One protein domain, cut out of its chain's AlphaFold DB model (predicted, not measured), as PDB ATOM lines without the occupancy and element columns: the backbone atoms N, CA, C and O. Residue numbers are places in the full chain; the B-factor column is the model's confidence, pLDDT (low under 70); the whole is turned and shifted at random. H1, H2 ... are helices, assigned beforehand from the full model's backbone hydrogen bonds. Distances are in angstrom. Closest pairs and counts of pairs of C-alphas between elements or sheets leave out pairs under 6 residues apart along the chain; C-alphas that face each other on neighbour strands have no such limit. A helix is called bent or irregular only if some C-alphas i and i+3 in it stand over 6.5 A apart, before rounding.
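AT A GLANCE: This is residues 82 to 170 of the 208 residues of an uncharacterized protein of Cytophagaceae bacterium (UniProt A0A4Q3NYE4). A compact head of crossed helices carries one long helical arm: H1 crosses the first half of the long helix H5, H3 packs on both of them, and H2 and H4 pack on each other and on the far part of H1. The arm is the last part of H5, residues 156 to 170, which sticks out free of the head; with it the longest span is 52 A, while the head without it spans 31 by 27 by 19 A. The printed part has 89 residues with five named helices, in the order H1, H2, H3, H4, H5, and no named strand; the class is all helix. The whole is only just loose, close to compact, with a radius of gyration of the C-alphas of 14.9 A and spans of 52 by 25 by 19 A.

HOW THE PARTS SIT: Begin at H1, residues 82 to 99, the hub, which touches the four other helices. Next comes H2, residues 101 to 110, which forms a helical hairpin with H1; they run opposite ways at a steep tilt of 45 degrees, and residues 95 to 99 of H1 alone touch it, closest at the C-alphas of Met 95 and Ala 107, 5.9 A apart. Look then at H3, residues 113 to 121: it touches H1 at residues 88 to 92 alone, about perpendicular at 75 degrees, the closest C-alphas being those of Ile 88 and Ala 115, 5.1 A apart. H4, residues 125 to 131, touches H2 at a steep tilt of 48 degrees, opposite ways, with the C-alphas of Arg 101 and Asp 126 closest at 5.8 A. H4 only just touches H1, through Val 96 alone on H1, with 3 pairs of C-alphas within 8 A; the closest are those of Val 96 and Cys 129, 5.9 A apart. H5, residues 137 to 170, touches H1 with residues 137 to 152 alone, at a steep tilt of 62 degrees, opposite ways; the closest C-alphas are those of Ala 85 and Ala 148, 5.0 A apart. H5 also touches H3, with residues 144 to 152 alone, at a steep tilt of 64 degrees, and the C-alphas of Val 118 and Ala 148 are closest at 5.9 A. H2 and H5 are apart, and so are H4 and H5. The helix packing is mostly crossed: of the 6 pairs of helices that touch, 0 are at a shallow tilt. In H1, H3, H4 and H5 every O i to N i+4 pair is within hydrogen-bond range; in H2 it is 4 of 6.

IN THESE COORDINATES: Find C-alpha 82 at (-2.614, -34.338, -35.616); from there H1 runs 25.6 A to C-alpha 99. H2 measures 14.9 A and is irregular: C-alphas 102 and 105 are 8.8 A apart. H3 measures 12.5 A and H4 10.0 A. H5 starts at C-alpha 137, (-13.896, -43.741, -46.616), and runs 48.0 A to C-alpha 170 at (25.204, -16.025, -43.190).

THE WHOLE: The two C-alphas farthest apart are those of Asp 135 and Lys 170, 53.8 A. Without residues 156 to 170, which stand free, the body has 74 residues and spans 31 by 27 by 19 A. The printed part has no cut, and its four links are tight. The mean pLDDT of the printed part is 92.9, and no printed residue is under 70.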
ATOM      1  N   LYS A  82      -1.467 -33.433 -35.475       91.62
ATOM      2  CA  LYS A  82      -2.614 -34.338 -35.616       91.62
ATOM      3  C   LYS A  82      -3.805 -33.661 -36.287       91.62
ATOM      4  O   LYS A  82      -4.345 -34.221 -37.233       91.62
ATOM      5  N   GLU A  83      -4.180 -32.466 -35.841       92.44
ATOM      6  CA  GLU A  83      -5.283 -31.706 -36.446       92.44
ATOM      7  C   GLU A  83      -4.966 -31.330 -37.893       92.44
ATOM      8  O   GLU A  83      -5.814 -31.478 -38.770       92.44
ATOM      9  N   LYS A  84      -3.726 -30.907 -38.179       94.56
ATOM     10  CA  LYS A  84      -3.321 -30.590 -39.552       94.56
ATOM     11  C   LYS A  84      -3.302 -31.837 -40.446       94.56
ATOM     12  O   LYS A  84      -3.697 -31.758 -41.604       94.56
ATOM     13  N   ALA A  85      -2.904 -32.995 -39.921       95.94
ATOM     14  CA  ALA A  85      -2.986 -34.256 -40.656       95.94
ATOM     15  C   ALA A  85      -4.434 -34.687 -40.948       95.94
ATOM     16  O   ALA A  85      -4.710 -35.162 -42.046       95.94
ATOM     17  N   GLU A  86      -5.353 -34.498 -39.998       96.50
ATOM     18  CA  GLU A  86      -6.790 -34.754 -40.190       96.50
ATOM     19  C   GLU A  86      -7.386 -33.825 -41.260       96.50
ATOM     20  O   GLU A  86      -8.114 -34.275 -42.145       96.50
ATOM     21  N   GLN A  87      -7.017 -32.539 -41.238       96.56
ATOM     22  CA  GLN A  87      -7.419 -31.578 -42.266       96.56
ATOM     23  C   GLN A  87      -6.910 -31.990 -43.651       96.56
ATOM     24  O   GLN A  87      -7.683 -31.990 -44.607       96.56
ATOM     25  N   ILE A  88      -5.634 -32.379 -43.757       97.69
ATOM     26  CA  ILE A  88      -5.046 -32.870 -45.008       97.69
ATOM     27  C   ILE A  88      -5.808 -34.098 -45.521       97.69
ATOM     28  O   ILE A  88      -6.186 -34.131 -46.690       97.69
ATOM     29  N   ALA A  89      -6.067 -35.090 -44.665       97.88
ATOM     30  CA  ALA A  89      -6.792 -36.300 -45.049       97.88
ATOM     31  C   ALA A  89      -8.210 -35.986 -45.551       97.88
ATOM     32  O   ALA A  89      -8.608 -36.428 -46.633       97.88
ATOM     33  N   SER A  90      -8.937 -35.153 -44.804       97.50
ATOM     34  CA  SER A  90     -10.277 -34.685 -45.167       97.50
ATOM     35  C   SER A  90     -10.283 -33.938 -46.499       97.50
ATOM     36  O   SER A  90     -11.192 -34.105 -47.312       97.50
ATOM     37  N   GLU A  91      -9.255 -33.131 -46.757       97.38
ATOM     38  CA  GLU A  91      -9.121 -32.397 -48.008       97.38
ATOM     39  C   GLU A  91      -8.851 -33.306 -49.203       97.38
ATOM     40  O   GLU A  91      -9.481 -33.122 -50.244       97.38
ATOM     41  N   VAL A  92      -7.974 -34.304 -49.057       97.62
ATOM     42  CA  VAL A  92      -7.721 -35.292 -50.115       97.62
ATOM     43  C   VAL A  92      -9.016 -36.009 -50.489       97.62
ATOM     44  O   VAL A  92      -9.376 -36.033 -51.665       97.62
ATOM     45  N   ILE A  93      -9.768 -36.507 -49.503       97.12
ATOM     46  CA  ILE A  93     -11.060 -37.175 -49.733       97.12
ATOM     47  C   ILE A  93     -12.049 -36.224 -50.412       97.12
ATOM     48  O   ILE A  93     -12.686 -36.582 -51.405       97.12
ATOM     49  N   ARG A  94     -12.160 -34.985 -49.918       96.69
ATOM     50  CA  ARG A  94     -13.028 -33.959 -50.509       96.69
ATOM     51  C   ARG A  94     -12.670 -33.696 -51.970       96.69
ATOM     52  O   ARG A  94     -13.570 -33.558 -52.792       96.69
ATOM     53  N   MET A  95     -11.382 -33.623 -52.298       97.06
ATOM     54  CA  MET A  95     -10.903 -33.385 -53.659       97.06
ATOM     55  C   MET A  95     -11.182 -34.568 -54.580       97.06
ATOM     56  O   MET A  95     -11.663 -34.352 -55.691       97.06
ATOM     57  N   VAL A  96     -10.952 -35.799 -54.111       95.75
ATOM     58  CA  VAL A  96     -11.295 -37.024 -54.850       95.75
ATOM     59  C   VAL A  96     -12.787 -37.038 -55.184       95.75
ATOM     60  O   VAL A  96     -13.139 -37.211 -56.349       95.75
ATOM     61  N   LYS A  97     -13.653 -36.745 -54.204       93.62
ATOM     62  CA  LYS A  97     -15.109 -36.666 -54.401       93.62
ATOM     63  C   LYS A  97     -15.546 -35.519 -55.316       93.62
ATOM     64  O   LYS A  97     -16.454 -35.696 -56.118       93.62
ATOM     65  N   LYS A  98     -14.933 -34.337 -55.187       95.12
ATOM     66  CA  LYS A  98     -15.313 -33.136 -55.952       95.12
ATOM     67  C   LYS A  98     -14.906 -33.234 -57.421       95.12
ATOM     68  O   LYS A  98     -15.685 -32.862 -58.294       95.12
ATOM     69  N   TRP A  99     -13.670 -33.647 -57.691       95.12
ATOM     70  CA  TRP A  99     -13.071 -33.526 -59.022       95.12
ATOM     71  C   TRP A  99     -13.025 -34.839 -59.792       95.12
ATOM     72  O   TRP A  99     -13.241 -34.830 -61.010       95.12
ATOM     73  N   GLY A 100     -12.761 -35.948 -59.097       91.00
ATOM     74  CA  GLY A 100     -12.597 -37.261 -59.707       91.00
ATOM     75  C   GLY A 100     -11.520 -37.314 -60.801       91.00
ATOM     76  O   GLY A 100     -10.751 -36.376 -61.033       91.00
ATOM     77  N   ARG A 101     -11.488 -38.443 -61.511       81.50
ATOM     78  CA  ARG A 101     -10.413 -38.798 -62.446       81.50
ATOM     79  C   ARG A 101     -10.240 -37.896 -63.685       81.50
ATOM     80  O   ARG A 101      -9.109 -37.797 -64.141       81.50
ATOM     81  N   PRO A 102     -11.239 -37.184 -64.247       84.38
ATOM     82  CA  PRO A 102     -10.941 -36.345 -65.410       84.38
ATOM     83  C   PRO A 102     -10.334 -34.977 -65.051       84.38
ATOM     84  O   PRO A 102      -9.901 -34.262 -65.949       84.38
ATOM     85  N   ASN A 103     -10.296 -34.574 -63.773       92.62
ATOM     86  CA  ASN A 103      -9.985 -33.191 -63.380       92.62
ATOM     87  C   ASN A 103      -8.772 -33.060 -62.436       92.62
ATOM     88  O   ASN A 103      -8.773 -32.211 -61.542       92.62
ATOM     89  N   ILE A 104      -7.722 -33.861 -62.636       93.88
ATOM     90  CA  ILE A 104      -6.533 -33.888 -61.760       93.88
ATOM     91  C   ILE A 104      -5.898 -32.502 -61.594       93.88
ATOM     92  O   ILE A 104      -5.613 -32.085 -60.475       93.88
ATOM     93  N   GLU A 105      -5.710 -31.758 -62.686       94.69
ATOM     94  CA  GLU A 105      -5.069 -30.436 -62.627       94.69
ATOM     95  C   GLU A 105      -5.892 -29.426 -61.818       94.69
ATOM     96  O   GLU A 105      -5.326 -28.604 -61.099       94.69
ATOM     97  N   LYS A 106      -7.228 -29.528 -61.855       94.81
ATOM     98  CA  LYS A 106      -8.105 -28.691 -61.019       94.81
ATOM     99  C   LYS A 106      -7.989 -29.079 -59.548       94.81
ATOM    100  O   LYS A 106      -7.891 -28.197 -58.699       94.81
ATOM    101  N   ALA A 107      -7.935 -30.380 -59.251       94.38
ATOM    102  CA  ALA A 107      -7.709 -30.860 -57.893       94.38
ATOM    103  C   ALA A 107      -6.358 -30.375 -57.350       94.38
ATOM    104  O   ALA A 107      -6.305 -29.824 -56.258       94.38
ATOM    105  N   LYS A 108      -5.281 -30.499 -58.130       95.06
ATOM    106  CA  LYS A 108      -3.939 -30.036 -57.758       95.06
ATOM    107  C   LYS A 108      -3.869 -28.524 -57.542       95.06
ATOM    108  O   LYS A 108      -3.183 -28.085 -56.627       95.06
ATOM    109  N   ALA A 109      -4.546 -27.737 -58.378       96.19
ATOM    110  CA  ALA A 109      -4.552 -26.280 -58.265       96.19
ATOM    111  C   ALA A 109      -5.304 -25.777 -57.021       96.19
ATOM    112  O   ALA A 109      -4.946 -24.736 -56.477       96.19
ATOM    113  N   GLU A 110      -6.336 -26.497 -56.573       96.25
ATOM    114  CA  GLU A 110      -7.120 -26.131 -55.386       96.25
ATOM    115  C   GLU A 110      -6.622 -26.765 -54.081       96.25
ATOM    116  O   GLU A 110      -6.981 -26.291 -53.002       96.25
ATOM    117  N   MET A 111      -5.863 -27.856 -54.165       95.38
ATOM    118  CA  MET A 111      -5.413 -28.615 -53.005       95.38
ATOM    119  C   MET A 111      -4.198 -27.957 -52.342       95.38
ATOM    120  O   MET A 111      -3.289 -27.465 -53.014       95.38
ATOM    121  N   MET A 112      -4.135 -28.006 -51.011       94.00
ATOM    122  CA  MET A 112      -2.951 -27.603 -50.256       94.00
ATOM    123  C   MET A 112      -1.705 -28.353 -50.759       94.00
ATOM    124  O   MET A 112      -1.770 -29.570 -50.975       94.00
ATOM    125  N   PRO A 113      -0.538 -27.691 -50.866       94.50
ATOM    126  CA  PRO A 113       0.698 -28.346 -51.292       94.50
ATOM    127  C   PRO A 113       1.048 -29.591 -50.467       94.50
ATOM    128  O   PRO A 113       1.499 -30.597 -51.018       94.50
ATOM    129  N   GLU A 114       0.811 -29.557 -49.152       94.06
ATOM    130  CA  GLU A 114       1.046 -30.696 -48.263       94.06
ATOM    131  C   GLU A 114       0.087 -31.861 -48.541       94.06
ATOM    132  O   GLU A 114       0.506 -33.018 -48.512       94.06
ATOM    133  N   ALA A 115      -1.179 -31.574 -48.856       96.38
ATOM    134  CA  ALA A 115      -2.153 -32.597 -49.221       96.38
ATOM    135  C   ALA A 115      -1.821 -33.224 -50.580       96.38
ATOM    136  O   ALA A 115      -1.865 -34.447 -50.722       96.38
ATOM    137  N   TRP A 116      -1.365 -32.423 -51.545       97.00
ATOM    138  CA  TRP A 116      -0.902 -32.945 -52.829       97.00
ATOM    139  C   TRP A 116       0.339 -33.835 -52.679       97.00
ATOM    140  O   TRP A 116       0.453 -34.868 -53.336       97.00
ATOM    141  N   ALA A 117       1.258 -33.487 -51.776       95.94
ATOM    142  CA  ALA A 117       2.401 -34.344 -51.470       95.94
ATOM    143  C   ALA A 117       1.961 -35.715 -50.924       95.94
ATOM    144  O   ALA A 117       2.496 -36.734 -51.354       95.94
ATOM    145  N   VAL A 118       0.953 -35.756 -50.042       97.25
ATOM    146  CA  VAL A 118       0.360 -37.014 -49.550       97.25
ATOM    147  C   VAL A 118      -0.245 -37.827 -50.696       97.25
ATOM    148  O   VAL A 118       0.004 -39.025 -50.787       97.25
ATOM    149  N   VAL A 119      -0.973 -37.178 -51.612       96.81
ATOM    150  CA  VAL A 119      -1.531 -37.827 -52.811       96.81
ATOM    151  C   VAL A 119      -0.440 -38.491 -53.652       96.81
ATOM    152  O   VAL A 119      -0.601 -39.632 -54.085       96.81
ATOM    153  N   LEU A 120       0.683 -37.804 -53.877       96.06
ATOM    154  CA  LEU A 120       1.813 -38.365 -54.622       96.06
ATOM    155  C   LEU A 120       2.446 -39.562 -53.895       96.06
ATOM    156  O   LEU A 120       2.776 -40.558 -54.537       96.06
ATOM    157  N   GLU A 121       2.582 -39.497 -52.567       95.06
ATOM    158  CA  GLU A 121       3.101 -40.609 -51.755       95.06
ATOM    159  C   GLU A 121       2.170 -41.832 -51.738       95.06
ATOM    160  O   GLU A 121       2.647 -42.957 -51.587       95.06
ATOM    161  N   GLU A 122       0.867 -41.633 -51.941       94.94
ATOM    162  CA  GLU A 122      -0.124 -42.703 -52.109       94.94
ATOM    163  C   GLU A 122      -0.214 -43.240 -53.548       94.94
ATOM    164  O   GLU A 122      -1.094 -44.034 -53.874       94.94
ATOM    165  N   GLY A 123       0.719 -42.878 -54.431       93.69
ATOM    166  CA  GLY A 123       0.759 -43.373 -55.811       93.69
ATOM    167  C   GLY A 123      -0.081 -42.556 -56.795       93.69
ATOM    168  O   GLY A 123      -0.336 -43.019 -57.904       93.69
ATOM    169  N   GLY A 124      -0.477 -41.340 -56.412       95.44
ATOM    170  CA  GLY A 124      -1.106 -40.356 -57.285       95.44
ATOM    171  C   GLY A 124      -2.627 -40.274 -57.164       95.44
ATOM    172  O   GLY A 124      -3.304 -41.182 -56.681       95.44
ATOM    173  N   PHE A 125      -3.173 -39.154 -57.644       95.75
ATOM    174  CA  PHE A 125      -4.602 -38.840 -57.548       95.75
ATOM    175  C   PHE A 125      -5.468 -39.853 -58.302       95.75
ATOM    176  O   PHE A 125      -6.502 -40.284 -57.808       95.75
ATOM    177  N   ASP A 126      -4.988 -40.307 -59.459       94.62
ATOM    178  CA  ASP A 126      -5.651 -41.311 -60.288       94.62
ATOM    179  C   ASP A 126      -5.867 -42.647 -59.590       94.62
ATOM    180  O   ASP A 126      -6.898 -43.285 -59.813       94.62
ATOM    181  N   ARG A 127      -4.890 -43.070 -58.781       94.88
ATOM    182  CA  ARG A 127      -4.978 -44.292 -57.986       94.88
ATOM    183  C   ARG A 127      -6.014 -44.110 -56.889       94.88
ATOM    184  O   ARG A 127      -6.907 -44.938 -56.785       94.88
ATOM    185  N   LEU A 128      -5.947 -43.001 -56.149       95.12
ATOM    186  CA  LEU A 128      -6.928 -42.691 -55.108       95.12
ATOM    187  C   LEU A 128      -8.355 -42.654 -55.667       95.12
ATOM    188  O   LEU A 128      -9.241 -43.252 -55.074       95.12
ATOM    189  N   CYS A 129      -8.578 -42.050 -56.837       94.50
ATOM    190  CA  CYS A 129      -9.891 -42.059 -57.490       94.50
ATOM    191  C   CYS A 129     -10.385 -43.457 -57.893       94.50
ATOM    192  O   CYS A 129     -11.586 -43.635 -58.054       94.50
ATOM    193  N   GLN A 130      -9.493 -44.426 -58.117       93.69
ATOM    194  CA  GLN A 130      -9.871 -45.802 -58.463       93.69
ATOM    195  C   GLN A 130     -10.105 -46.670 -57.229       93.69
ATOM    196  O   GLN A 130     -10.950 -47.562 -57.254       93.69
ATOM    197  N   THR A 131      -9.316 -46.449 -56.179       93.44
ATOM    198  CA  THR A 131      -9.279 -47.328 -55.010       93.44
ATOM    199  C   THR A 131     -10.133 -46.837 -53.855       93.44
ATOM    200  O   THR A 131     -10.450 -47.640 -52.993       93.44
ATOM    201  N   MET A 132     -10.474 -45.548 -53.810       93.00
ATOM    202  CA  MET A 132     -11.337 -44.978 -52.778       93.00
ATOM    203  C   MET A 132     -12.796 -45.161 -53.184       93.00
ATOM    204  O   MET A 132     -13.271 -44.509 -54.116       93.00
ATOM    205  N   GLN A 133     -13.479 -46.071 -52.500       89.94
ATOM    206  CA  GLN A 133     -14.904 -46.333 -52.660       89.94
ATOM    207  C   GLN A 133     -15.686 -45.585 -51.566       89.94
ATOM    208  O   GLN A 133     -15.118 -44.872 -50.736       89.94
ATOM    209  N   GLU A 134     -17.019 -45.632 -51.595       84.81
ATOM    210  CA  GLU A 134     -17.819 -44.924 -50.583       84.81
ATOM    211  C   GLU A 134     -17.877 -45.660 -49.239       84.81
ATOM    212  O   GLU A 134     -17.993 -45.028 -48.188       84.81
ATOM    213  N   ASP A 135     -17.763 -46.984 -49.263       88.69
ATOM    214  CA  ASP A 135     -17.840 -47.869 -48.104       88.69
ATOM    215  C   ASP A 135     -16.543 -47.913 -47.278       88.69
ATOM    216  O   ASP A 135     -16.585 -48.219 -46.086       88.69
ATOM    217  N   ASP A 136     -15.402 -47.531 -47.857       92.06
ATOM    218  CA  ASP A 136     -14.084 -47.576 -47.209       92.06
ATOM    219  C   ASP A 136     -13.526 -46.192 -46.805       92.06
ATOM    220  O   ASP A 136     -12.385 -46.078 -46.342       92.06
ATOM    221  N   ILE A 137     -14.333 -45.126 -46.885       93.19
ATOM    222  CA  ILE A 137     -13.896 -43.741 -46.616       93.19
ATOM    223  C   ILE A 137     -13.264 -43.582 -45.230       93.19
ATOM    224  O   ILE A 137     -12.270 -42.870 -45.079       93.19
ATOM    225  N   THR A 138     -13.817 -44.223 -44.198       93.88
ATOM    226  CA  THR A 138     -13.273 -44.132 -42.834       93.88
ATOM    227  C   THR A 138     -11.875 -44.745 -42.748       93.88
ATOM    228  O   THR A 138     -10.995 -44.189 -42.085       93.88
ATOM    229  N   GLN A 139     -11.643 -45.856 -43.454       95.56
ATOM    230  CA  GLN A 139     -10.333 -46.498 -43.534       95.56
ATOM    231  C   GLN A 139      -9.347 -45.620 -44.308       95.56
ATOM    232  O   GLN A 139      -8.227 -45.405 -43.838       95.56
ATOM    233  N   TRP A 140      -9.776 -45.045 -45.435       96.12
ATOM    234  CA  TRP A 140      -8.963 -44.098 -46.195       96.12
ATOM    235  C   TRP A 140      -8.611 -42.852 -45.399       96.12
ATOM    236  O   TRP A 140      -7.458 -42.433 -45.432       96.12
ATOM    237  N   ASN A 141      -9.547 -42.281 -44.638       95.69
ATOM    238  CA  ASN A 141      -9.246 -41.134 -43.787       95.69
ATOM    239  C   ASN A 141      -8.147 -41.496 -42.773       95.69
ATOM    240  O   ASN A 141      -7.117 -40.824 -42.699       95.69
ATOM    241  N   ALA A 142      -8.289 -42.624 -42.070       96.62
ATOM    242  CA  ALA A 142      -7.277 -43.073 -41.117       96.62
ATOM    243  C   ALA A 142      -5.892 -43.280 -41.767       96.62
ATOM    244  O   ALA A 142      -4.879 -42.853 -41.201       96.62
ATOM    245  N   GLN A 143      -5.843 -43.891 -42.956       96.56
ATOM    246  CA  GLN A 143      -4.606 -44.108 -43.713       96.56
ATOM    247  C   GLN A 143      -3.971 -42.791 -44.169       96.56
ATOM    248  O   GLN A 143      -2.794 -42.543 -43.892       96.56
ATOM    249  N   LEU A 144      -4.757 -41.916 -44.797       97.44
ATOM    250  CA  LEU A 144      -4.311 -40.615 -45.287       97.44
ATOM    251  C   LEU A 144      -3.828 -39.724 -44.149       97.44
ATOM    252  O   LEU A 144      -2.809 -39.054 -44.292       97.44
ATOM    253  N   ARG A 145      -4.483 -39.761 -42.988       96.62
ATOM    254  CA  ARG A 145      -4.040 -39.037 -41.794       96.62
ATOM    255  C   ARG A 145      -2.690 -39.538 -41.299       96.62
ATOM    256  O   ARG A 145      -1.805 -38.739 -40.991       96.62
ATOM    257  N   GLN A 146      -2.501 -40.855 -41.228       96.44
ATOM    258  CA  GLN A 146      -1.223 -41.432 -40.810       96.44
ATOM    259  C   GLN A 146      -0.105 -41.105 -41.809       96.44
ATOM    260  O   GLN A 146       1.033 -40.820 -41.410       96.44
ATOM    261  N   LYS A 147      -0.431 -41.095 -43.107       96.12
ATOM    262  CA  LYS A 147       0.495 -40.646 -44.142       96.12
ATOM    263  C   LYS A 147       0.837 -39.174 -43.956       96.12
ATOM    264  O   LYS A 147       2.013 -38.860 -43.800       96.12
ATOM    265  N   ALA A 148      -0.166 -38.310 -43.828       96.75
ATOM    266  CA  ALA A 148      -0.006 -36.876 -43.622       96.75
ATOM    267  C   ALA A 148       0.868 -36.550 -42.406       96.75
ATOM    268  O   ALA A 148       1.750 -35.703 -42.510       96.75
ATOM    269  N   LEU A 149       0.722 -37.263 -41.282       95.81
ATOM    270  CA  LEU A 149       1.620 -37.120 -40.127       95.81
ATOM    271  C   LEU A 149       3.088 -37.386 -40.488       95.81
ATOM    272  O   LEU A 149       3.989 -36.642 -40.091       95.81
ATOM    273  N   THR A 150       3.334 -38.452 -41.248       94.38
ATOM    274  CA  THR A 150       4.682 -38.837 -41.685       94.38
ATOM    275  C   THR A 150       5.258 -37.810 -42.661       94.38
ATOM    276  O   THR A 150       6.426 -37.425 -42.546       94.38
ATOM    277  N   THR A 151       4.433 -37.337 -43.593       93.19
ATOM    278  CA  THR A 151       4.773 -36.316 -44.583       93.19
ATOM    279  C   THR A 151       5.102 -34.985 -43.897       93.19
ATOM    280  O   THR A 151       6.187 -34.445 -44.111       93.19
ATOM    281  N   LEU A 152       4.245 -34.498 -42.989       92.88
ATOM    282  CA  LEU A 152       4.453 -33.263 -42.219       92.88
ATOM    283  C   LEU A 152       5.770 -33.291 -41.435       92.88
ATOM    284  O   LEU A 152       6.569 -32.361 -41.537       92.88
ATOM    285  N   LYS A 153       6.057 -34.394 -40.732       91.19
ATOM    286  CA  LYS A 153       7.322 -34.559 -40.001       91.19
ATOM    287  C   LYS A 153       8.539 -34.451 -40.926       91.19
ATOM    288  O   LYS A 153       9.566 -33.886 -40.550       91.19
ATOM    289  N   ARG A 154       8.440 -34.976 -42.152       89.19
ATOM    290  CA  ARG A 154       9.508 -34.865 -43.155       89.19
ATOM    291  C   ARG A 154       9.684 -33.423 -43.633       89.19
ATOM    292  O   ARG A 154      10.822 -32.958 -43.707       89.19
ATOM    293  N   PHE A 155       8.591 -32.711 -43.904       87.12
ATOM    294  CA  PHE A 155       8.619 -31.293 -44.278       87.12
ATOM    295  C   PHE A 155       9.252 -30.420 -43.189       87.12
ATOM    296  O   PHE A 155      10.097 -29.573 -43.491       87.12
ATOM    297  N   GLU A 156       8.905 -30.648 -41.921       87.12
ATOM    298  CA  GLU A 156       9.492 -29.932 -40.785       87.12
ATOM    299  C   GLU A 156      11.006 -30.151 -40.696       87.12
ATOM    300  O   GLU A 156      11.771 -29.192 -40.569       87.12
ATOM    301  N   LEU A 157      11.459 -31.402 -40.827       87.62
ATOM    302  CA  LEU A 157      12.884 -31.738 -40.814       87.62
ATOM    303  C   LEU A 157      13.640 -31.058 -41.960       87.62
ATOM    304  O   LEU A 157      14.691 -30.458 -41.726       87.62
ATOM    305  N   GLN A 158      13.101 -31.103 -43.178       85.38
ATOM    306  CA  GLN A 158      13.705 -30.444 -44.338       85.38
ATOM    307  C   GLN A 158      13.764 -28.924 -44.160       85.38
ATOM    308  O   GLN A 158      14.788 -28.299 -44.440       85.38
ATOM    309  N   THR A 159      12.690 -28.322 -43.648       86.00
ATOM    310  CA  THR A 159      12.623 -26.881 -43.385       86.00
ATOM    311  C   THR A 159      13.664 -26.472 -42.351       86.00
ATOM    312  O   THR A 159      14.423 -25.529 -42.576       86.00
ATOM    313  N   ARG A 160      13.781 -27.232 -41.257       85.88
ATOM    314  CA  ARG A 160      14.787 -26.996 -40.218       85.88
ATOM    315  C   ARG A 160      16.208 -27.118 -40.764       85.88
ATOM    316  O   ARG A 160      17.046 -26.271 -40.471       85.88
ATOM    317  N   GLN A 161      16.487 -28.131 -41.583       88.12
ATOM    318  CA  GLN A 161      17.798 -28.296 -42.220       88.12
ATOM    319  C   GLN A 161      18.140 -27.118 -43.140       88.12
ATOM    320  O   GLN A 161      19.256 -26.602 -43.079       88.12
ATOM    321  N   ARG A 162      17.176 -26.644 -43.941       86.62
ATOM    322  CA  ARG A 162      17.349 -25.466 -44.807       86.62
ATOM    323  C   ARG A 162      17.619 -24.199 -44.001       86.62
ATOM    324  O   ARG A 162      18.523 -23.444 -44.343       86.62
ATOM    325  N   GLN A 163      16.883 -23.985 -42.911       86.81
ATOM    326  CA  GLN A 163      17.097 -22.843 -42.020       86.81
ATOM    327  C   GLN A 163      18.492 -22.875 -41.386       86.81
ATOM    328  O   GLN A 163      19.203 -21.874 -41.422       86.81
ATOM    329  N   LEU A 164      18.924 -24.032 -40.875       87.81
ATOM    330  CA  LEU A 164      20.264 -24.193 -40.301       87.81
ATOM    331  C   LEU A 164      21.369 -23.963 -41.340       87.81
ATOM    332  O   LEU A 164      22.375 -23.327 -41.034       87.81
ATOM    333  N   ALA A 165      21.184 -24.438 -42.575       87.69
ATOM    334  CA  ALA A 165      22.120 -24.178 -43.665       87.69
ATOM    335  C   ALA A 165      22.206 -22.679 -44.000       87.69
ATOM    336  O   ALA A 165      23.306 -22.152 -44.165       87.69
ATOM    337  N   ALA A 166      21.068 -21.979 -44.028       85.00
ATOM    338  CA  ALA A 166      21.020 -20.542 -44.286       85.00
ATOM    339  C   ALA A 166      21.706 -19.723 -43.180       85.00
ATOM    340  O   ALA A 166      22.423 -18.771 -43.484       85.00
ATOM    341  N   VAL A 167      21.527 -20.096 -41.906       86.25
ATOM    342  CA  VAL A 167      22.224 -19.452 -40.778       86.25
ATOM    343  C   VAL A 167      23.735 -19.641 -40.906       86.25
ATOM    344  O   VAL A 167      24.465 -18.654 -40.919       86.25
ATOM    345  N   ARG A 168      24.202 -20.876 -41.134       84.00
ATOM    346  CA  ARG A 168      25.634 -21.169 -41.330       84.00
ATOM    347  C   ARG A 168      26.240 -20.400 -42.500       84.00
ATOM    348  O   ARG A 168      27.373 -19.934 -42.418       84.00
ATOM    349  N   GLN A 169      25.498 -20.253 -43.597       82.00
ATOM    350  CA  GLN A 169      25.949 -19.476 -44.750       82.00
ATOM    351  C   GLN A 169      26.086 -17.986 -44.407       82.00
ATOM    352  O   GLN A 169      27.076 -17.365 -44.793       82.00
ATOM    353  N   LYS A 170      25.128 -17.416 -43.664       81.94
ATOM    354  CA  LYS A 170      25.204 -16.025 -43.190       81.94
ATOM    355  C   LYS A 170      26.390 -15.810 -42.249       81.94
ATOM    356  O   LYS A 170      27.108 -14.827 -42.407       81.94
TER     357      LYS A 170